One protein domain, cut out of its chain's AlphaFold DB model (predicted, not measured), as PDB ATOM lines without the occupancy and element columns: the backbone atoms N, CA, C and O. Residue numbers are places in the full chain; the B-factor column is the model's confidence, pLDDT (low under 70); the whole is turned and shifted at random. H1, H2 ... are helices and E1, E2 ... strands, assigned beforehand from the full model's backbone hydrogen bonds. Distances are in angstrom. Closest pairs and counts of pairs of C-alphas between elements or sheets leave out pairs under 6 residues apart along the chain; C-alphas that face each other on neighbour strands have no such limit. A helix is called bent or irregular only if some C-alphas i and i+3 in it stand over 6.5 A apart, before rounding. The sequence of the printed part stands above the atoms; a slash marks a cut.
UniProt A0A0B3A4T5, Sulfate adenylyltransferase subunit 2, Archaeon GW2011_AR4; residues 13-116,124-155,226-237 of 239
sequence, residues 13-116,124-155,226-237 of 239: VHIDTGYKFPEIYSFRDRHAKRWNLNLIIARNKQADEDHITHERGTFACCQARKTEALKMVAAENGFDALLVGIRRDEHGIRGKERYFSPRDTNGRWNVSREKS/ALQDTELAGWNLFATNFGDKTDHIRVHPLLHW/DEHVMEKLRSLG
ATOM      1  N   VAL A  13      -5.051  -7.864 -21.719       97.25
ATOM      2  CA  VAL A  13      -5.754  -8.466 -20.583       97.25
ATOM      3  C   VAL A  13      -5.664  -9.983 -20.664       97.25
ATOM      4  O   VAL A  13      -5.962 -10.592 -21.689       97.25
ATOM      5  N   HIS A  14      -5.300 -10.616 -19.555       97.38
ATOM      6  CA  HIS A  14      -5.417 -12.053 -19.377       97.38
ATOM      7  C   HIS A  14      -6.368 -12.358 -18.221       97.38
ATOM      8  O   HIS A  14      -6.029 -12.140 -17.057       97.38
ATOM      9  N   ILE A  15      -7.517 -12.958 -18.537       96.62
ATOM     10  CA  ILE A  15      -8.430 -13.488 -17.523       96.62
ATOM     11  C   ILE A  15      -7.839 -14.775 -16.938       96.62
ATOM     12  O   ILE A  15      -7.738 -15.803 -17.623       96.62
ATOM     13  N   ASP A  16      -7.400 -14.701 -15.686       96.12
ATOM     14  CA  ASP A  16      -6.917 -15.825 -14.903       96.12
ATOM     15  C   ASP A  16      -8.080 -16.514 -14.183       96.12
ATOM     16  O   ASP A  16      -8.649 -16.000 -13.224       96.12
ATOM     17  N   THR A  17      -8.416 -17.714 -14.649       93.56
ATOM     18  CA  THR A  17      -9.464 -18.542 -14.048       93.56
ATOM     19  C   THR A  17      -8.975 -19.325 -12.831       93.56
ATOM     20  O   THR A  17      -9.801 -19.927 -12.153       93.56
ATOM     21  N   GLY A  18      -7.661 -19.373 -12.580       93.44
ATOM     22  CA  GLY A  18      -7.028 -20.213 -11.561       93.44
ATOM     23  C   GLY A  18      -6.855 -21.688 -11.941       93.44
ATOM     24  O   GLY A  18      -6.272 -22.437 -11.169       93.44
ATOM     25  N   TYR A  19      -7.330 -22.098 -13.122       93.31
ATOM     26  CA  TYR A  19      -7.357 -23.501 -13.561       93.31
ATOM     27  C   TYR A  19      -6.722 -23.709 -14.942       93.31
ATOM     28  O   TYR A  19      -7.124 -24.613 -15.673       93.31
ATOM     29  N   LYS A  20      -5.812 -22.832 -15.383       94.31
ATOM     30  CA  LYS A  20      -5.091 -23.039 -16.652       94.31
ATOM     31  C   LYS A  20      -3.863 -23.918 -16.427       94.31
ATOM     32  O   LYS A  20      -3.339 -23.987 -15.323       94.31
ATOM     33  N   PHE A  21      -3.373 -24.522 -17.503       96.31
ATOM     34  CA  PHE A  21      -2.132 -25.289 -17.475       96.31
ATOM     35  C   PHE A  21      -0.945 -24.425 -16.995       96.31
ATOM     36  O   PHE A  21      -0.806 -23.281 -17.460       96.31
ATOM     37  N   PRO A  22      -0.043 -24.952 -16.146       96.12
ATOM     38  CA  PRO A  22       1.181 -24.262 -15.725       96.12
ATOM     39  C   PRO A  22       2.032 -23.746 -16.894       96.12
ATOM     40  O   PRO A  22       2.623 -22.660 -16.820       96.12
ATOM     41  N   GLU A  23       2.062 -24.479 -18.011       95.56
ATOM     42  CA  GLU A  23       2.773 -24.079 -19.224       95.56
ATOM     43  C   GLU A  23       2.199 -22.804 -19.849       95.56
ATOM     44  O   GLU A  23       2.959 -22.012 -20.407       95.56
ATOM     45  N   ILE A  24       0.886 -22.570 -19.742       96.44
ATOM     46  CA  ILE A  24       0.234 -21.363 -20.266       96.44
ATOM     47  C   ILE A  24       0.623 -20.142 -19.434       96.44
ATOM     48  O   ILE A  24       0.980 -19.112 -20.010       96.44
ATOM     49  N   TYR A  25       0.637 -20.258 -18.103       96.94
ATOM     50  CA  TYR A  25       1.117 -19.181 -17.229       96.94
ATOM     51  C   TYR A  25       2.588 -18.858 -17.501       96.94
ATOM     52  O   TYR A  25       2.939 -17.706 -17.760       96.94
ATOM     53  N   SER A  26       3.432 -19.890 -17.560       97.31
ATOM     54  CA  SER A  26       4.864 -19.742 -17.840       97.31
ATOM     55  C   SER A  26       5.121 -19.107 -19.211       97.31
ATOM     56  O   SER A  26       5.997 -18.252 -19.365       97.31
ATOM     57  N   PHE A  27       4.349 -19.506 -20.229       97.31
ATOM     58  CA  PHE A  27       4.440 -18.943 -21.571       97.31
ATOM     59  C   PHE A  27       4.029 -17.466 -21.599       97.31
ATOM     60  O   PHE A  27       4.770 -16.658 -22.168       97.31
ATOM     61  N   ARG A  28       2.898 -17.116 -20.969       96.88
ATOM     62  CA  ARG A  28       2.393 -15.740 -20.842       96.88
ATOM     63  C   ARG A  28       3.436 -14.837 -20.194       96.88
ATOM     64  O   ARG A  28       3.812 -13.831 -20.788       96.88
ATOM     65  N   ASP A  29       3.931 -15.210 -19.017       97.56
ATOM     66  CA  ASP A  29       4.819 -14.355 -18.220       97.56
ATOM     67  C   ASP A  29       6.153 -14.106 -18.921       97.56
ATOM     68  O   ASP A  29       6.664 -12.984 -18.934       97.56
ATOM     69  N   ARG A  30       6.700 -15.141 -19.568       97.31
ATOM     70  CA  ARG A  30       7.927 -15.026 -20.358       97.31
ATOM     71  C   ARG A  30       7.759 -14.064 -21.533       97.31
ATOM     72  O   ARG A  30       8.628 -13.220 -21.750       97.31
ATOM     73  N   HIS A  31       6.676 -14.191 -22.300       95.12
ATOM     74  CA  HIS A  31       6.482 -13.386 -23.510       95.12
ATOM     75  C   HIS A  31       6.004 -11.967 -23.210       95.12
ATOM     76  O   HIS A  31       6.465 -11.039 -23.866       95.12
ATOM     77  N   ALA A  32       5.192 -11.769 -22.168       95.81
ATOM     78  CA  ALA A  32       4.819 -10.434 -21.707       95.81
ATOM     79  C   ALA A  32       6.050  -9.608 -21.311       95.81
ATOM     80  O   ALA A  32       6.174  -8.460 -21.730       95.81
ATOM     81  N   LYS A  33       7.011 -10.216 -20.597       95.19
ATOM     82  CA  LYS A  33       8.303  -9.583 -20.284       95.19
ATOM     83  C   LYS A  33       9.144  -9.352 -21.539       95.19
ATOM     84  O   LYS A  33       9.614  -8.242 -21.765       95.19
ATOM     85  N   ARG A  34       9.311 -10.383 -22.379       93.94
ATOM     86  CA  ARG A  34      10.132 -10.315 -23.603       93.94
ATOM     87  C   ARG A  34       9.659  -9.236 -24.579       93.94
ATOM     88  O   ARG A  34      10.489  -8.613 -25.233       93.94
ATOM     89  N   TRP A  35       8.349  -9.040 -24.694       92.38
ATOM     90  CA  TRP A  35       7.735  -8.066 -25.598       92.38
ATOM     91  C   TRP A  35       7.362  -6.748 -24.910       92.38
ATOM     92  O   TRP A  35       6.799  -5.873 -25.561       92.38
ATOM     93  N   ASN A  36       7.696  -6.587 -23.624       93.19
ATOM     94  CA  ASN A  36       7.393  -5.400 -22.824       93.19
ATOM     95  C   ASN A  36       5.907  -4.989 -22.902       93.19
ATOM     96  O   ASN A  36       5.571  -3.833 -23.171       93.19
ATOM     97  N   LEU A  37       5.015  -5.967 -22.727       94.62
ATOM     98  CA  LEU A  37       3.571  -5.749 -22.762       94.62
ATOM     99  C   LEU A  37       3.085  -5.139 -21.446       94.62
ATOM    100  O   LEU A  37       3.472  -5.587 -20.367       94.62
ATOM    101  N   ASN A  38       2.152  -4.191 -21.541       95.56
ATOM    102  CA  ASN A  38       1.336  -3.781 -20.402       95.56
ATOM    103  C   ASN A  38       0.282  -4.868 -20.118       95.56
ATOM    104  O   ASN A  38      -0.850  -4.782 -20.593       95.56
ATOM    105  N   LEU A  39       0.696  -5.941 -19.442       97.31
ATOM    106  CA  LEU A  39      -0.154  -7.092 -19.137       97.31
ATOM    107  C   LEU A  39      -0.953  -6.859 -17.847       97.31
ATOM    108  O   LEU A  39      -0.378  -6.792 -16.764       97.31
ATOM    109  N   ILE A  40      -2.279  -6.849 -17.964       97.94
ATOM    110  CA  ILE A  40      -3.225  -6.841 -16.846       97.94
ATOM    111  C   ILE A  40      -3.726  -8.270 -16.627       97.94
ATOM    112  O   ILE A  40      -4.270  -8.902 -17.535       97.94
ATOM    113  N   ILE A  41      -3.551  -8.791 -15.415       97.62
ATOM    114  CA  ILE A  41      -4.068 -10.106 -15.025       97.62
ATOM    115  C   ILE A  41      -5.310  -9.882 -14.169       97.62
ATOM    116  O   ILE A  41      -5.207  -9.385 -13.052       97.62
ATOM    117  N   ALA A  42      -6.471 -10.268 -14.691       96.62
ATOM    118  CA  ALA A  42      -7.743 -10.136 -13.991       96.62
ATOM    119  C   ALA A  42      -8.210 -11.492 -13.466       96.62
ATOM    120  O   ALA A  42      -8.187 -12.484 -14.199       96.62
ATOM    121  N   ARG A  43      -8.652 -11.533 -12.211       95.44
ATOM    122  CA  ARG A  43      -9.141 -12.742 -11.546       95.44
ATOM    123  C   ARG A  43     -10.298 -12.385 -10.628       95.44
ATOM    124  O   ARG A  43     -10.179 -11.467  -9.822       95.44
ATOM    125  N   ASN A  44     -11.395 -13.130 -10.729       95.06
ATOM    126  CA  ASN A  44     -12.518 -12.978  -9.812       95.06
ATOM    127  C   ASN A  44     -12.188 -13.666  -8.476       95.06
ATOM    128  O   ASN A  44     -12.302 -14.886  -8.367       95.06
ATOM    129  N   LYS A  45     -11.769 -12.875  -7.480       93.56
ATOM    130  CA  LYS A  45     -11.429 -13.364  -6.134       93.56
ATOM    131  C   LYS A  45     -12.642 -13.917  -5.384       93.56
ATOM    132  O   LYS A  45     -12.505 -14.927  -4.707       93.56
ATOM    133  N   GLN A  46     -13.831 -13.341  -5.584       92.94
ATOM    134  CA  GLN A  46     -15.062 -13.853  -4.972       92.94
ATOM    135  C   GLN A  46     -15.339 -15.292  -5.422       92.94
ATOM    136  O   GLN A  46     -15.689 -16.144  -4.619       92.94
ATOM    137  N   ALA A  47     -15.092 -15.609  -6.698       91.94
ATOM    138  CA  ALA A  47     -15.244 -16.977  -7.192       91.94
ATOM    139  C   ALA A  47     -14.248 -17.971  -6.558       91.94
ATOM    140  O   ALA A  47     -14.527 -19.175  -6.538       91.94
ATOM    141  N   ASP A  48     -13.091 -17.497  -6.080       90.88
ATOM    142  CA  ASP A  48     -12.145 -18.301  -5.298       90.88
ATOM    143  C   ASP A  48     -12.649 -18.527  -3.869       90.88
ATOM    144  O   ASP A  48     -12.647 -19.671  -3.419       90.88
ATOM    145  N   GLU A  49     -13.123 -17.472  -3.202       92.06
ATOM    146  CA  GLU A  49     -13.692 -17.523  -1.845       92.06
ATOM    147  C   GLU A  49     -14.946 -18.404  -1.778       92.06
ATOM    148  O   GLU A  49     -15.079 -19.247  -0.895       92.06
ATOM    149  N   ASP A  50     -15.821 -18.296  -2.776       91.69
ATOM    150  CA  ASP A  50     -17.053 -19.082  -2.877       91.69
ATOM    151  C   ASP A  50     -16.809 -20.531  -3.336       91.69
ATOM    152  O   ASP A  50     -17.760 -21.315  -3.484       91.69
ATOM    153  N   HIS A  51     -15.548 -20.887  -3.611       89.38
ATOM    154  CA  HIS A  51     -15.122 -22.174  -4.155       89.38
ATOM    155  C   HIS A  51     -15.936 -22.592  -5.393       89.38
ATOM    156  O   HIS A  51     -16.363 -23.741  -5.535       89.38
ATOM    157  N   ILE A  52     -16.181 -21.650  -6.309       87.69
ATOM    158  CA  ILE A  52     -16.880 -21.940  -7.564       87.69
ATOM    159  C   ILE A  52     -15.914 -22.687  -8.481       87.69
ATOM    160  O   ILE A  52     -14.974 -22.099  -9.010       87.69
ATOM    161  N   THR A  53     -16.147 -23.978  -8.698       86.88
ATOM    162  CA  THR A  53     -15.333 -24.830  -9.577       86.88
ATOM    163  C   THR A  53     -16.183 -25.417 -10.706       86.88
ATOM    164  O   THR A  53     -17.400 -25.233 -10.754       86.88
ATOM    165  N   HIS A  54     -15.544 -26.133 -11.636       82.62
ATOM    166  CA  HIS A  54     -16.238 -26.850 -12.711       82.62
ATOM    167  C   HIS A  54     -17.210 -27.930 -12.190       82.62
ATOM    168  O   HIS A  54     -18.166 -28.259 -12.885       82.62
ATOM    169  N   GLU A  55     -17.021 -28.420 -10.961       83.69
ATOM    170  CA  GLU A  55     -17.888 -29.421 -10.320       83.69
ATOM    171  C   GLU A  55     -19.290 -28.875 -10.014       83.69
ATOM    172  O   GLU A  55     -20.257 -29.630  -9.995       83.69
ATOM    173  N   ARG A  56     -19.433 -27.551  -9.844       78.50
ATOM    174  CA  ARG A  56     -20.739 -26.879  -9.699       78.50
ATOM    175  C   ARG A  56     -21.453 -26.637 -11.037       78.50
ATOM    176  O   ARG A  56     -22.480 -25.965 -11.076       78.50
ATOM    177  N   GLY A  57     -20.900 -27.155 -12.132       83.25
ATOM    178  CA  GLY A  57     -21.390 -26.967 -13.492       83.25
ATOM    179  C   GLY A  57     -20.533 -25.988 -14.292       83.25
ATOM    180  O   GLY A  57     -20.164 -24.899 -13.834       83.25
ATOM    181  N   THR A  58     -20.239 -26.365 -15.536       80.44
ATOM    182  CA  THR A  58     -19.348 -25.617 -16.427       80.44
ATOM    183  C   THR A  58     -19.859 -24.205 -16.710       80.44
ATOM    184  O   THR A  58     -19.060 -23.265 -16.710       80.44
ATOM    185  N   PHE A  59     -21.174 -24.032 -16.894       82.81
ATOM    186  CA  PHE A  59     -21.799 -22.727 -17.127       82.81
ATOM    187  C   PHE A  59     -21.541 -21.746 -15.974       82.81
ATOM    188  O   PHE A  59     -20.995 -20.668 -16.202       82.81
ATOM    189  N   ALA A  60     -21.867 -22.130 -14.733       86.00
ATOM    190  CA  ALA A  60     -21.702 -21.271 -13.557       86.00
ATOM    191  C   ALA A  60     -20.228 -20.911 -13.318       86.00
ATOM    192  O   ALA A  60     -19.891 -19.750 -13.077       86.00
ATOM    193  N   CYS A  61     -19.333 -21.892 -13.478       87.94
ATOM    194  CA  CYS A  61     -17.892 -21.685 -13.390       87.94
ATOM    195  C   CYS A  61     -17.383 -20.694 -14.448       87.94
ATOM    196  O   CYS A  61     -16.649 -19.757 -14.124       87.94
ATOM    197  N   CYS A  62     -17.791 -20.854 -15.710       87.31
ATOM    198  CA  CYS A  62     -17.399 -19.946 -16.789       87.31
ATOM    199  C   CYS A  62     -17.954 -18.544 -16.595       87.31
ATOM    200  O   CYS A  62     -17.224 -17.578 -16.810       87.31
ATOM    201  N   GLN A  63     -19.207 -18.432 -16.160       88.38
ATOM    202  CA  GLN A  63     -19.811 -17.142 -15.883       88.38
ATOM    203  C   GLN A  63     -19.014 -16.402 -14.808       88.38
ATOM    204  O   GLN A  63     -18.523 -15.307 -15.066       88.38
ATOM    205  N   ALA A  64     -18.787 -17.024 -13.649       91.31
ATOM    206  CA  ALA A  64     -18.118 -16.359 -12.536       91.31
ATOM    207  C   ALA A  64     -16.641 -16.049 -12.836       91.31
ATOM    208  O   ALA A  64     -16.165 -14.939 -12.598       91.31
ATOM    209  N   ARG A  65     -15.897 -17.018 -13.387       93.69
ATOM    210  CA  ARG A  65     -14.434 -16.914 -13.533       93.69
ATOM    211  C   ARG A  65     -13.966 -16.296 -14.842       93.69
ATOM    212  O   ARG A  65     -12.794 -15.943 -14.939       93.69
ATOM    213  N   LYS A  66     -14.827 -16.203 -15.860       92.00
ATOM    214  CA  LYS A  66     -14.473 -15.612 -17.159       92.00
ATOM    215  C   LYS A  66     -15.315 -14.387 -17.471       92.00
ATOM    216  O   LYS A  66     -14.743 -13.325 -17.682       92.00
ATOM    217  N   THR A  67     -16.638 -14.536 -17.499       90.44
ATOM    218  CA  THR A  67     -17.541 -13.449 -17.904       90.44
ATOM    219  C   THR A  67     -17.508 -12.302 -16.900       90.44
ATOM    220  O   THR A  67     -17.206 -11.175 -17.278       90.44
ATOM    221  N   GLU A  68     -17.742 -12.583 -15.617       91.94
ATOM    222  CA  GLU A  68     -17.745 -11.543 -14.582       91.94
ATOM    223  C   GLU A  68     -16.343 -10.961 -14.362       91.94
ATOM    224  O   GLU A  68     -16.190  -9.748 -14.286       91.94
ATOM    225  N   ALA A  69     -15.294 -11.791 -14.399       93.75
ATOM    226  CA  ALA A  69     -13.912 -11.306 -14.336       93.75
ATOM    227  C   ALA A  69     -13.566 -10.325 -15.477       93.75
ATOM    228  O   ALA A  69     -12.864  -9.342 -15.247       93.75
ATOM    229  N   LEU A  70     -14.059 -10.578 -16.698       93.31
ATOM    230  CA  LEU A  70     -13.885  -9.668 -17.833       93.31
ATOM    231  C   LEU A  70     -14.660  -8.361 -17.638       93.31
ATOM    232  O   LEU A  70     -14.119  -7.297 -17.920       93.31
ATOM    233  N   LYS A  71     -15.903  -8.432 -17.152       91.44
ATOM    234  CA  LYS A  71     -16.714  -7.238 -16.869       91.44
ATOM    235  C   LYS A  71     -16.053  -6.349 -15.820       91.44
ATOM    236  O   LYS A  71     -15.947  -5.149 -16.039       91.44
ATOM    237  N   MET A  72     -15.558  -6.943 -14.731       92.06
ATOM    238  CA  MET A  72     -14.858  -6.221 -13.665       92.06
ATOM    239  C   MET A  72     -13.659  -5.449 -14.217       92.06
ATOM    240  O   MET A  72     -13.602  -4.233 -14.079       92.06
ATOM    241  N   VAL A  73     -12.739  -6.127 -14.915       95.12
ATOM    242  CA  VAL A  73     -11.529  -5.463 -15.428       95.12
ATOM    243  C   VAL A  73     -11.840  -4.434 -16.515       95.12
ATOM    244  O   VAL A  73     -11.162  -3.410 -16.581       95.12
ATOM    245  N   ALA A  74     -12.856  -4.672 -17.351       93.06
ATOM    246  CA  ALA A  74     -13.280  -3.707 -18.360       93.06
ATOM    247  C   ALA A  74     -13.827  -2.426 -17.716       93.06
ATOM    248  O   ALA A  74     -13.399  -1.337 -18.093       93.06
ATOM    249  N   ALA A  75     -14.687  -2.560 -16.703       91.88
ATOM    250  CA  ALA A  75     -15.245  -1.429 -15.966       91.88
ATOM    251  C   ALA A  75     -14.174  -0.675 -15.159       91.88
ATOM    252  O   ALA A  75     -14.101   0.548 -15.230       91.88
ATOM    253  N   GLU A  76     -13.301  -1.391 -14.441       94.56
ATOM    254  CA  GLU A  76     -12.222  -0.807 -13.626       94.56
ATOM    255  C   GLU A  76     -11.246   0.050 -14.441       94.56
ATOM    256  O   GLU A  76     -10.704   1.027 -13.929       94.56
ATOM    257  N   ASN A  77     -11.011  -0.314 -15.705       95.12
ATOM    258  CA  ASN A  77     -10.077   0.393 -16.581       95.12
ATOM    259  C   ASN A  77     -10.776   1.303 -17.604       95.12
ATOM    260  O   ASN A  77     -10.085   1.969 -18.374       95.12
ATOM    261  N   GLY A  78     -12.112   1.328 -17.629       93.50
ATOM    262  CA  GLY A  78     -12.896   2.116 -18.581       93.50
ATOM    263  C   GLY A  78     -12.633   1.744 -20.043       93.50
ATOM    264  O   GLY A  78     -12.452   2.633 -20.871       93.50
ATOM    265  N   PHE A  79     -12.550   0.448 -20.364       94.50
ATOM    266  CA  PHE A  79     -12.333   0.006 -21.746       94.50
ATOM    267  C   PHE A  79     -13.595   0.183 -22.595       94.50
ATOM    268  O   PHE A  79     -14.610  -0.459 -22.349       94.50
ATOM    269  N   ASP A  80     -13.483   0.987 -23.645       92.25
ATOM    270  CA  ASP A  80     -14.505   1.230 -24.669       92.25
ATOM    271  C   ASP A  80     -14.464   0.196 -25.810       92.25
ATOM    272  O   ASP A  80     -15.461  -0.037 -26.500       92.25
ATOM    273  N   ALA A  81     -13.323  -0.476 -25.996       93.44
ATOM    274  CA  ALA A  81     -13.159  -1.533 -26.983       93.44
ATOM    275  C   ALA A  81     -12.306  -2.710 -26.485       93.44
ATOM    276  O   ALA A  81     -11.299  -2.548 -25.797       93.44
ATOM    277  N   LEU A  82     -12.684  -3.922 -26.903       95.31
ATOM    278  CA  LEU A  82     -11.973  -5.166 -26.609       95.31
ATOM    279  C   LEU A  82     -11.624  -5.899 -27.907       95.31
ATOM    280  O   LEU A  82     -12.511  -6.367 -28.621       95.31
ATOM    281  N   LEU A  83     -10.333  -6.060 -28.190       95.75
ATOM    282  CA  LEU A  83      -9.861  -6.915 -29.282       95.75
ATOM    283  C   LEU A  83      -9.881  -8.377 -28.827       95.75
ATOM    284  O   LEU A  83      -9.172  -8.737 -27.885       95.75
ATOM    285  N   VAL A  84     -10.662  -9.229 -29.496       94.94
ATOM    286  CA  VAL A  84     -10.726 -10.665 -29.179       94.94
ATOM    287  C   VAL A  84     -10.507 -11.525 -30.423       94.94
ATOM    288  O   VAL A  84     -10.996 -11.231 -31.512       94.94
ATOM    289  N   GLY A  85      -9.739 -12.601 -30.259       93.56
ATOM    290  CA  GLY A  85      -9.282 -13.468 -31.351       93.56
ATOM    291  C   GLY A  85     -10.261 -14.578 -31.722       93.56
ATOM    292  O   GLY A  85      -9.832 -15.718 -31.851       93.56
ATOM    293  N   ILE A  86     -11.558 -14.276 -31.827       92.50
ATOM    294  CA  ILE A  86     -12.545 -15.250 -32.314       92.50
ATOM    295  C   ILE A  86     -12.588 -15.263 -33.847       92.50
ATOM    296  O   ILE A  86     -12.350 -14.242 -34.493       92.50
ATOM    297  N   ARG A  87     -12.946 -16.413 -34.412       94.31
ATOM    298  CA  ARG A  87     -13.051 -16.692 -35.844       94.31
ATOM    299  C   ARG A  87     -14.353 -17.430 -36.140       94.31
ATOM    300  O   ARG A  87     -14.919 -18.100 -35.271       94.31
ATOM    301  N   ARG A  88     -14.876 -17.270 -37.358       92.00
ATOM    302  CA  ARG A  88     -16.162 -17.881 -37.748       92.00
ATOM    303  C   ARG A  88     -16.085 -19.400 -37.882       92.00
ATOM    304  O   ARG A  88     -17.081 -20.064 -37.618       92.00
ATOM    305  N   ASP A  89     -14.934 -19.933 -38.279       91.44
ATOM    306  CA  ASP A  89     -14.718 -21.366 -38.506       91.44
ATOM    307  C   ASP A  89     -14.565 -22.175 -37.204       91.44
ATOM    308  O   ASP A  89     -14.776 -23.385 -37.203       91.44
ATOM    309  N   GLU A  90     -14.271 -21.515 -36.080       88.12
ATOM    310  CA  GLU A  90     -14.063 -22.164 -34.779       88.12
ATOM    311  C   GLU A  90     -15.307 -22.893 -34.241       88.12
ATOM    312  O   GLU A  90     -15.180 -23.932 -33.591       88.12
ATOM    313  N   HIS A  91     -16.507 -22.323 -34.429       85.44
ATOM    314  CA  HIS A  91     -17.768 -22.877 -33.921       85.44
ATOM    315  C   HIS A  91     -18.984 -22.283 -34.654       85.44
ATOM    316  O   HIS A  91     -19.004 -21.090 -34.949       85.44
ATOM    317  N   GLY A  92     -20.059 -23.061 -34.842       82.44
ATOM    318  CA  GLY A  92     -21.258 -22.633 -35.587       82.44
ATOM    319  C   GLY A  92     -21.857 -21.305 -35.099       82.44
ATOM    320  O   GLY A  92     -22.075 -20.384 -35.883       82.44
ATOM    321  N   ILE A  93     -22.016 -21.143 -33.779       81.56
ATOM    322  CA  ILE A  93     -22.510 -19.889 -33.177       81.56
ATOM    323  C   ILE A  93     -21.604 -18.666 -33.420       81.56
ATOM    324  O   ILE A  93     -22.088 -17.531 -33.398       81.56
ATOM    325  N   ARG A  94     -20.296 -18.860 -33.650       85.25
ATOM    326  CA  ARG A  94     -19.357 -17.773 -33.987       85.25
ATOM    327  C   ARG A  94     -19.527 -17.312 -35.432       85.25
ATOM    328  O   ARG A  94     -19.238 -16.157 -35.724       85.25
ATOM    329  N   GLY A  95     -20.128 -18.130 -36.297       83.88
ATOM    330  CA  GLY A  95     -20.546 -17.732 -37.643       83.88
ATOM    331  C   GLY A  95     -21.508 -16.536 -37.666       83.88
ATOM    332  O   GLY A  95     -21.508 -15.772 -38.629       83.88
ATOM    333  N   LYS A  96     -22.278 -16.314 -36.587       84.06
ATOM    334  CA  LYS A  96     -23.197 -15.169 -36.465       84.06
ATOM    335  C   LYS A  96     -22.490 -13.840 -36.157       84.06
ATOM    336  O   LYS A  96     -23.143 -12.804 -36.227       84.06
ATOM    337  N   GLU A  97     -21.197 -13.836 -35.821       87.25
ATOM    338  CA  GLU A  97     -20.486 -12.613 -35.425       87.25
ATOM    339  C   GLU A  97     -20.174 -11.648 -36.568       87.25
ATOM    340  O   GLU A  97     -20.152 -11.980 -37.763       87.25
ATOM    341  N   ARG A  98     -19.913 -10.416 -36.141       88.56
ATOM    342  CA  ARG A  98     -19.517  -9.265 -36.952       88.56
ATOM    343  C   ARG A  98     -18.162  -8.754 -36.485       88.56
ATOM    344  O   ARG A  98     -17.759  -9.072 -35.370       88.56
ATOM    345  N   TYR A  99     -17.431  -8.026 -37.321       90.56
ATOM    346  CA  TYR A  99     -16.137  -7.457 -36.938       90.56
ATOM    347  C   TYR A  99     -16.270  -6.501 -35.762       90.56
ATOM    348  O   TYR A  99     -15.434  -6.557 -34.864       90.56
ATOM    349  N   PHE A 100     -17.320  -5.679 -35.753       90.62
ATOM    350  CA  PHE A 100     -17.659  -4.793 -34.647       90.62
ATOM    351  C   PHE A 100     -18.936  -5.286 -33.971       90.62
ATOM    352  O   PHE A 100     -20.012  -5.352 -34.565       90.62
ATOM    353  N   SER A 101     -18.808  -5.676 -32.708       89.75
ATOM    354  CA  SER A 101     -19.858  -6.355 -31.958       89.75
ATOM    355  C   SER A 101     -20.167  -5.561 -30.682       89.75
ATOM    356  O   SER A 101     -19.480  -5.747 -29.671       89.75
ATOM    357  N   PRO A 102     -21.155  -4.642 -30.711       90.12
ATOM    358  CA  PRO A 102     -21.496  -3.810 -29.560       90.12
ATOM    359  C   PRO A 102     -22.021  -4.652 -28.395       90.12
ATOM    360  O   PRO A 102     -22.603  -5.733 -28.578       90.12
ATOM    361  N   ARG A 103     -21.788  -4.157 -27.181       90.00
ATOM    362  CA  ARG A 103     -22.236  -4.751 -25.921       90.00
ATOM    363  C   ARG A 103     -22.966  -3.701 -25.089       90.00
ATOM    364  O   ARG A 103     -22.589  -2.531 -25.093       90.00
ATOM    365  N   ASP A 104     -24.031  -4.120 -24.406       88.31
ATOM    366  CA  ASP A 104     -24.730  -3.257 -23.444       88.31
ATOM    367  C   ASP A 104     -23.942  -3.135 -22.125       88.31
ATOM    368  O   ASP A 104     -22.937  -3.819 -21.929       88.31
ATOM    369  N   THR A 105     -24.416  -2.301 -21.198       83.31
ATOM    370  CA  THR A 105     -23.788  -2.076 -19.878       83.31
ATOM    371  C   THR A 105     -23.699  -3.323 -18.997       83.31
ATOM    372  O   THR A 105     -22.900  -3.376 -18.068       83.31
ATOM    373  N   ASN A 106     -24.485  -4.361 -19.287       81.44
ATOM    374  CA  ASN A 106     -24.387  -5.661 -18.626       81.44
ATOM    375  C   ASN A 106     -23.475  -6.632 -19.394       81.44
ATOM    376  O   ASN A 106     -23.435  -7.825 -19.079       81.44
ATOM    377  N   GLY A 107     -22.769  -6.149 -20.419       79.56
ATOM    378  CA  GLY A 107     -21.929  -6.918 -21.326       79.56
ATOM    379  C   GLY A 107     -22.703  -7.818 -22.287       79.56
ATOM    380  O   GLY A 107     -22.099  -8.713 -22.880       79.56
ATOM    381  N   ARG A 108     -24.022  -7.642 -22.431       84.62
ATOM    382  CA  ARG A 108     -24.860  -8.523 -23.252       84.62
ATOM    383  C   ARG A 108     -24.755  -8.196 -24.729       84.62
ATOM    384  O   ARG A 108     -24.559  -7.045 -25.120       84.62
ATOM    385  N   TRP A 109     -24.935  -9.225 -25.551       83.50
ATOM    386  CA  TRP A 109     -25.000  -9.091 -27.001       83.50
ATOM    387  C   TRP A 109     -26.443  -9.195 -27.494       83.50
ATOM    388  O   TRP A 109     -27.052 -10.262 -27.423       83.50
ATOM    389  N   ASN A 110     -26.974  -8.086 -28.012       78.62
ATOM    390  CA  ASN A 110     -28.320  -8.016 -28.578       78.62
ATOM    391  C   ASN A 110     -28.226  -8.028 -30.109       78.62
ATOM    392  O   ASN A 110     -27.827  -7.038 -30.715       78.62
ATOM    393  N   VAL A 111     -28.571  -9.158 -30.729       74.00
ATOM    394  CA  VAL A 111     -28.470  -9.347 -32.191       74.00
ATOM    395  C   VAL A 111     -29.712  -8.832 -32.917       74.00
ATOM    396  O   VAL A 111     -29.635  -8.358 -34.050       74.00
ATOM    397  N   SER A 112     -30.869  -8.912 -32.264       75.94
ATOM    398  CA  SER A 112     -32.152  -8.470 -32.798       75.94
ATOM    399  C   SER A 112     -33.095  -8.037 -31.677       75.94
ATOM    400  O   SER A 112     -32.875  -8.350 -30.505       75.94
ATOM    401  N   ARG A 113     -34.153  -7.311 -32.040       77.06
ATOM    402  CA  ARG A 113     -35.294  -7.002 -31.166       77.06
ATOM    403  C   ARG A 113     -36.606  -7.353 -31.852       77.06
ATOM    404  O   ARG A 113     -36.662  -7.410 -33.080       77.06
ATOM    405  N   GLU A 114     -37.661  -7.569 -31.072       78.69
ATOM    406  CA  GLU A 114     -39.006  -7.681 -31.636       78.69
ATOM    407  C   GLU A 114     -39.420  -6.351 -32.259       78.69
ATOM    408  O   GLU A 114     -39.251  -5.280 -31.670       78.69
ATOM    409  N   LYS A 115     -39.922  -6.431 -33.490       80.38
ATOM    410  CA  LYS A 115     -40.347  -5.268 -34.251       80.38
ATOM    411  C   LYS A 115     -41.774  -4.914 -33.847       80.38
ATOM    412  O   LYS A 115     -42.652  -5.770 -33.832       80.38
ATOM    413  N   SER A 116     -42.026  -3.642 -33.557       72.50
ATOM    414  CA  SER A 116     -43.351  -3.146 -33.163       72.50
ATOM    415  C   SER A 116     -44.343  -2.994 -34.334       72.50
ATOM    416  O   SER A 116     -45.457  -2.524 -34.123       72.50
ATOM    417  N   ALA A 124     -33.046  -6.704 -37.022       76.88
ATOM    418  CA  ALA A 124     -31.627  -6.880 -36.730       76.88
ATOM    419  C   ALA A 124     -31.059  -5.591 -36.122       76.88
ATOM    420  O   ALA A 124     -31.271  -4.505 -36.651       76.88
ATOM    421  N   LEU A 125     -30.337  -5.721 -35.009       74.75
ATOM    422  CA  LEU A 125     -29.695  -4.603 -34.308       74.75
ATOM    423  C   LEU A 125     -28.236  -4.394 -34.729       74.75
ATOM    424  O   LEU A 125     -27.559  -3.518 -34.200       74.75
ATOM    425  N   GLN A 126     -27.745  -5.219 -35.649       73.56
ATOM    426  CA  GLN A 126     -26.432  -5.064 -36.248       73.56
ATOM    427  C   GLN A 126     -26.580  -4.750 -37.725       73.56
ATOM    428  O   GLN A 126     -27.234  -5.491 -38.463       73.56
ATOM    429  N   ASP A 127     -25.916  -3.676 -38.133       68.19
ATOM    430  CA  ASP A 127     -25.841  -3.273 -39.524       68.19
ATOM    431  C   ASP A 127     -25.116  -4.325 -40.369       68.19
ATOM    432  O   ASP A 127     -24.257  -5.088 -39.908       68.19
ATOM    433  N   THR A 128     -25.463  -4.352 -41.651       71.88
ATOM    434  CA  THR A 128     -24.729  -5.141 -42.636       71.88
ATOM    435  C   THR A 128     -23.330  -4.555 -42.800       71.88
ATOM    436  O   THR A 128     -23.163  -3.449 -43.307       71.88
ATOM    437  N   GLU A 129     -22.308  -5.315 -42.413       79.81
ATOM    438  CA  GLU A 129     -20.920  -4.951 -42.684       79.81
ATOM    439  C   GLU A 129     -20.605  -5.174 -44.165       79.81
ATOM    440  O   GLU A 129     -20.705  -6.294 -44.674       79.81
ATOM    441  N   LEU A 130     -20.139  -4.131 -44.853       79.75
ATOM    442  CA  LEU A 130     -19.592  -4.245 -46.205       79.75
ATOM    443  C   LEU A 130     -18.106  -4.618 -46.111       79.75
ATOM    444  O   LEU A 130     -17.224  -3.908 -46.592       79.75
ATOM    445  N   ALA A 131     -17.827  -5.748 -45.453       70.81
ATOM    446  CA  ALA A 131     -16.473  -6.152 -45.073       70.81
ATOM    447  C   ALA A 131     -15.528  -6.328 -46.275       70.81
ATOM    448  O   ALA A 131     -14.350  -6.011 -46.166       70.81
ATOM    449  N   GLY A 132     -16.035  -6.751 -47.442       74.94
ATOM    450  CA  GLY A 132     -15.234  -6.835 -48.676       74.94
ATOM    451  C   GLY A 132     -14.733  -5.478 -49.192       74.94
ATOM    452  O   GLY A 132     -13.843  -5.431 -50.033       74.94
ATOM    453  N   TRP A 133     -15.305  -4.382 -48.689       81.81
ATOM    454  CA  TRP A 133     -14.951  -3.001 -49.020       81.81
ATOM    455  C   TRP A 133     -14.269  -2.302 -47.836       81.81
ATOM    456  O   TRP A 133     -13.991  -1.109 -47.904       81.81
ATOM    457  N   ASN A 134     -14.007  -3.030 -46.742       83.62
ATOM    458  CA  ASN A 134     -13.480  -2.504 -45.482       83.62
ATOM    459  C   ASN A 134     -14.304  -1.338 -44.901       83.62
ATOM    460  O   ASN A 134     -13.757  -0.451 -44.243       83.62
ATOM    461  N   LEU A 135     -15.619  -1.337 -45.137       84.00
ATOM    462  CA  LEU A 135     -16.537  -0.347 -44.585       84.00
ATOM    463  C   LEU A 135     -17.303  -0.959 -43.414       84.00
ATOM    464  O   LEU A 135     -18.047  -1.931 -43.575       84.00
ATOM    465  N   PHE A 136     -17.114  -0.363 -42.238       85.50
ATOM    466  CA  PHE A 136     -17.664  -0.850 -40.980       85.50
ATOM    467  C   PHE A 136     -18.367   0.271 -40.223       85.50
ATOM    468  O   PHE A 136     -17.857   1.390 -40.135       85.50
ATOM    469  N   ALA A 137     -19.519  -0.053 -39.639       82.25
ATOM    470  CA  ALA A 137     -20.137   0.795 -38.635       82.25
ATOM    471  C   ALA A 137     -19.272   0.777 -37.367       82.25
ATOM    472  O   ALA A 137     -18.851  -0.280 -36.899       82.25
ATOM    473  N   THR A 138     -18.991   1.958 -36.825       80.25
ATOM    474  CA  THR A 138     -18.185   2.127 -35.603       80.25
ATOM    475  C   THR A 138     -18.911   2.922 -34.524       80.25
ATOM    476  O   THR A 138     -18.462   2.947 -33.382       80.25
ATOM    477  N   ASN A 139     -20.053   3.528 -34.856       82.62
ATOM    478  CA  ASN A 139     -20.924   4.213 -33.911       82.62
ATOM    479  C   ASN A 139     -22.210   3.403 -33.721       82.62
ATOM    480  O   ASN A 139     -22.985   3.246 -34.660       82.62
ATOM    481  N   PHE A 140     -22.431   2.921 -32.499       83.00
ATOM    482  CA  PHE A 140     -23.582   2.095 -32.122       83.00
ATOM    483  C   PHE A 140     -24.508   2.798 -31.108       83.00
ATOM    484  O   PHE A 140     -25.335   2.157 -30.457       83.00
ATOM    485  N   GLY A 141     -24.378   4.123 -30.974       83.25
ATOM    486  CA  GLY A 141     -25.211   4.965 -30.116       83.25
ATOM    487  C   GLY A 141     -24.947   4.828 -28.612       83.25
ATOM    488  O   GLY A 141     -24.231   3.942 -28.149       83.25
ATOM    489  N   ASP A 142     -25.601   5.697 -27.841       82.06
ATOM    490  CA  ASP A 142     -25.308   5.962 -26.417       82.06
ATOM    491  C   ASP A 142     -25.615   4.800 -25.457       82.06
ATOM    492  O   ASP A 142     -25.288   4.852 -24.276       82.06
ATOM    493  N   LYS A 143     -26.286   3.748 -25.940       82.69
ATOM    494  CA  LYS A 143     -26.598   2.547 -25.145       82.69
ATOM    495  C   LYS A 143     -25.505   1.480 -25.220       82.69
ATOM    496  O   LYS A 143     -25.629   0.446 -24.562       82.69
ATOM    497  N   THR A 144     -24.484   1.706 -26.043       86.00
ATOM    498  CA  THR A 144     -23.324   0.826 -26.159       86.00
ATOM    499  C   THR A 144     -22.326   1.174 -25.066       86.00
ATOM    500  O   THR A 144     -21.878   2.311 -24.978       86.00
ATOM    501  N   ASP A 145     -21.992   0.187 -24.244       89.62
ATOM    502  CA  ASP A 145     -20.986   0.313 -23.190       89.62
ATOM    503  C   ASP A 145     -19.579   0.147 -23.769       89.62
ATOM    504  O   ASP A 145     -18.735   1.028 -23.653       89.62
ATOM    505  N   HIS A 146     -19.365  -0.960 -24.484       91.75
ATOM    506  CA  HIS A 146     -18.122  -1.233 -25.192       91.75
ATOM    507  C   HIS A 146     -18.366  -2.015 -26.483       91.75
ATOM    508  O   HIS A 146     -19.420  -2.625 -26.696       91.75
ATOM    509  N   ILE A 147     -17.355  -2.043 -27.347       92.38
ATOM    510  CA  ILE A 147     -17.379  -2.772 -28.616       92.38
ATOM    511  C   ILE A 147     -16.360  -3.907 -28.573       92.38
ATOM    512  O   ILE A 147     -15.195  -3.710 -28.232       92.38
ATOM    513  N   ARG A 148     -16.763  -5.115 -28.967       92.94
ATOM    514  CA  ARG A 148     -15.802  -6.182 -29.262       92.94
ATOM    515  C   ARG A 148     -15.402  -6.130 -30.717       92.94
ATOM    516  O   ARG A 148     -16.263  -6.086 -31.593       92.94
ATOM    517  N   VAL A 149     -14.100  -6.139 -30.950       93.75
ATOM    518  CA  VAL A 149     -13.508  -6.068 -32.277       93.75
ATOM    519  C   VAL A 149     -12.841  -7.405 -32.582       93.75
ATOM    520  O   VAL A 149     -12.080  -7.922 -31.758       93.75
ATOM    521  N   HIS A 150     -13.126  -7.966 -33.758       94.31
ATOM    522  CA  HIS A 150     -12.690  -9.305 -34.174       94.31
ATOM    523  C   HIS A 150     -11.776  -9.246 -35.414       94.31
ATOM    524  O   HIS A 150     -12.227  -9.540 -36.520       94.31
ATOM    525  N   PRO A 151     -10.484  -8.882 -35.285       93.94
ATOM    526  CA  PRO A 151      -9.610  -8.663 -36.446       93.94
ATOM    527  C   PRO A 151      -9.421  -9.901 -37.333       93.94
ATOM    528  O   PRO A 151      -9.247  -9.782 -38.540       93.94
ATOM    529  N   LEU A 152      -9.473 -11.087 -36.726       95.56
ATOM    530  CA  LEU A 152      -9.212 -12.367 -37.385       95.56
ATOM    531  C   LEU A 152     -10.498 -13.094 -37.785       95.56
ATOM    532  O   LEU A 152     -10.449 -14.266 -38.127       95.56
ATOM    533  N   LEU A 153     -11.659 -12.433 -37.752       93.12
ATOM    534  CA  LEU A 153     -12.957 -13.108 -37.847       93.12
ATOM    535  C   LEU A 153     -13.128 -13.990 -39.100       93.12
ATOM    536  O   LEU A 153     -13.842 -14.992 -39.053       93.12
ATOM    537  N   HIS A 154     -12.496 -13.601 -40.209       93.38
ATOM    538  CA  HIS A 154     -12.525 -14.302 -41.496       93.38
ATOM    539  C   HIS A 154     -11.429 -15.357 -41.671       93.38
ATOM    540  O   HIS A 154     -11.487 -16.103 -42.643       93.38
ATOM    541  N   TRP A 155     -10.437 -15.393 -40.783       95.94
ATOM    542  CA  TRP A 155      -9.328 -16.334 -40.876       95.94
ATOM    543  C   TRP A 155      -9.804 -17.735 -40.526       95.94
ATOM    544  O   TRP A 155     -10.605 -17.918 -39.608       95.94
ATOM    545  N   ASP A 226     -24.659 -28.383 -25.117       61.59
ATOM    546  CA  ASP A 226     -25.638 -27.902 -26.106       61.59
ATOM    547  C   ASP A 226     -25.345 -26.511 -26.726       61.59
ATOM    548  O   ASP A 226     -25.084 -25.549 -26.002       61.59
ATOM    549  N   GLU A 227     -25.468 -26.356 -28.055       65.81
ATOM    550  CA  GLU A 227     -25.322 -25.063 -28.755       65.81
ATOM    551  C   GLU A 227     -26.106 -23.927 -28.068       65.81
ATOM    552  O   GLU A 227     -25.638 -22.785 -28.034       65.81
ATOM    553  N   HIS A 228     -27.238 -24.257 -27.436       64.94
ATOM    554  CA  HIS A 228     -28.042 -23.346 -26.619       64.94
ATOM    555  C   HIS A 228     -27.287 -22.764 -25.406       64.94
ATOM    556  O   HIS A 228     -27.457 -21.589 -25.073       64.94
ATOM    557  N   VAL A 229     -26.433 -23.544 -24.733       71.88
ATOM    558  CA  VAL A 229     -25.605 -23.089 -23.600       71.88
ATOM    559  C   VAL A 229     -24.566 -22.085 -24.078       71.88
ATOM    560  O   VAL A 229     -24.399 -21.031 -23.460       71.88
ATOM    561  N   MET A 230     -23.903 -22.371 -25.198       72.19
ATOM    562  CA  MET A 230     -22.934 -21.449 -25.787       72.19
ATOM    563  C   MET A 230     -23.613 -20.178 -26.299       72.19
ATOM    564  O   MET A 230     -23.115 -19.084 -26.043       72.19
ATOM    565  N   GLU A 231     -24.774 -20.279 -26.945       77.62
ATOM    566  CA  GLU A 231     -25.559 -19.110 -27.349       77.62
ATOM    567  C   GLU A 231     -25.953 -18.247 -26.139       77.62
ATOM    568  O   GLU A 231     -25.748 -17.030 -26.157       77.62
ATOM    569  N   LYS A 232     -26.401 -18.871 -25.043       78.75
ATOM    570  CA  LYS A 232     -26.730 -18.180 -23.789       78.75
ATOM    571  C   LYS A 232     -25.513 -17.531 -23.130       78.75
ATOM    572  O   LYS A 232     -25.596 -16.398 -22.668       78.75
ATOM    573  N   LEU A 233     -24.371 -18.211 -23.076       76.50
ATOM    574  CA  LEU A 233     -23.137 -17.625 -22.548       76.50
ATOM    575  C   LEU A 233     -22.735 -16.393 -23.362       76.50
ATOM    576  O   LEU A 233     -22.401 -15.353 -22.793       76.50
ATOM    577  N   ARG A 234     -22.800 -16.480 -24.694       77.62
ATOM    578  CA  ARG A 234     -22.430 -15.370 -25.578       77.62
ATOM    579  C   ARG A 234     -23.374 -14.186 -25.450       77.62
ATOM    580  O   ARG A 234     -22.893 -13.056 -25.378       77.62
ATOM    581  N   SER A 235     -24.681 -14.427 -25.348       79.25
ATOM    582  CA  SER A 235     -25.646 -13.351 -25.106       79.25
ATOM    583  C   SER A 235     -25.414 -12.658 -23.760       79.25
ATOM    584  O   SER A 235     -25.698 -11.471 -23.647       79.25
ATOM    585  N   LEU A 236     -24.816 -13.343 -22.777       78.94
ATOM    586  CA  LEU A 236     -24.445 -12.801 -21.462       78.94
ATOM    587  C   LEU A 236     -23.033 -12.189 -21.386       78.94
ATOM    588  O   LEU A 236     -22.605 -11.780 -20.303       78.94
ATOM    589  N   GLY A 237     -22.314 -12.116 -22.509       72.50
ATOM    590  CA  GLY A 237     -20.991 -11.493 -22.576       72.50
ATOM    591  C   GLY A 237     -19.815 -12.461 -22.475       72.50
ATOM    592  O   GLY A 237     -18.687 -12.035 -22.233       72.50
TER     593      GLY A 237
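What this domain is: This is residues 13 to 116, 124 to 155 and 226 to 237 of the 239 residues of the protein "Sulfate adenylyltransferase subunit 2" of Archaeon GW2011_AR4 (UniProt A0A0B3A4T5). Two lobes lie next to each other. One has the pair of strands E1 and E2 between helix H1 and the long helix H3, with the short H2 close by; the other holds a sheet of three strands, E3, E6 and E4, with H4, H5 and the long unnamed stretch of residues 124 to 145, and strand E5 lies far out from it. The printed part has 148 residues, in the order E1 H1 E2 H2 H3 E3 H4 E4 E5 E6 H5; it is mixed, with 73 residues, under half, in named elements. E1 and E2 are parallel, while the sheet E3 E6 E4 is mixed. The whole is compact, with a radius of gyration of the C-alphas of 16.7 A, and spans 46 by 37 by 31 A.

How they stand to each other: E1, residues 13 to 15, H1, residues 22 to 34, and E2, residues 39 to 42, form a strand-helix-strand unit, two parallel neighbour strands with a helix between, with a right-handed crossover. N 14 and O 40 are 2.8 A apart, within hydrogen-bond range. H2, residues 45 to 49, is close to but not clearly touching H3, residues 58 to 77; their closest C-alphas, of Ala 47 and Ala 64, are 6.1 A apart. The closest C-alphas of E2 and H3, of Ala 42 and Val 73, are 6.2 A apart. E3, residues 81 to 83, is parallel to the inner strand E6, residues 146 to 149, with N 82 and O 147 at 2.8 A. E4, residues 100 to 103, is antiparallel to E6, with N 101 and O 148 at 2.8 A. H3 is only just not on this sheet, with 4 pairs of C-alphas within 10 A. H5, residues 227 to 235, only just touches H3, with 3 pairs of C-alphas within 8 A, and H3 touches it with residues 59 to 63 alone; the closest C-alphas are those of Gln 63 and Leu 233, 7.5 A apart. They run the same way at a shallow tilt of 18 degrees. H4, residues 92 to 96, and H5 only just touch, also with 3 pairs; the closest C-alphas, of Ile 93 and Glu 231, are 6.6 A apart. E5, residues 112 to 114, pairs with no named strand. Every O i to N i+4 pair is within hydrogen-bond range in H1, H2 and H5; H3 has 14 of 16, and H4 has 0 of 1 but 2 of 2 O i to N i+3 pairs.

Where its parts are: E1 begins at C-alpha 13, (-5.754, -8.466, -20.583). H1 measures 18.3 A, H3 27.6 A and H5 12.3 A from first to last C-alpha. H3 begins at C-alpha 58, (-19.348, -25.617, -16.427), and H5 ends at C-alpha 235, (-25.646, -13.351, -25.106). H3 is neither bent nor irregular, but only just: C-alphas 65 and 68 are 6.4 A apart.

The domain as a whole: The two C-alphas farthest apart, of Arg 34 and Ser 116, are 54.8 A apart. Residues 117 to 123 are not printed, with 12.8 A between C-alphas 116 and 124, nor are residues 156 to 225, with 24.9 A between C-alphas 155 and 226. Of the links that are printed whole, none is long. Residues 30 to 36, of which 30 to 34 belong to H1, stand free. The mean pLDDT of the printed part is 87.7; residues 127 and 226 to 228 are under 70.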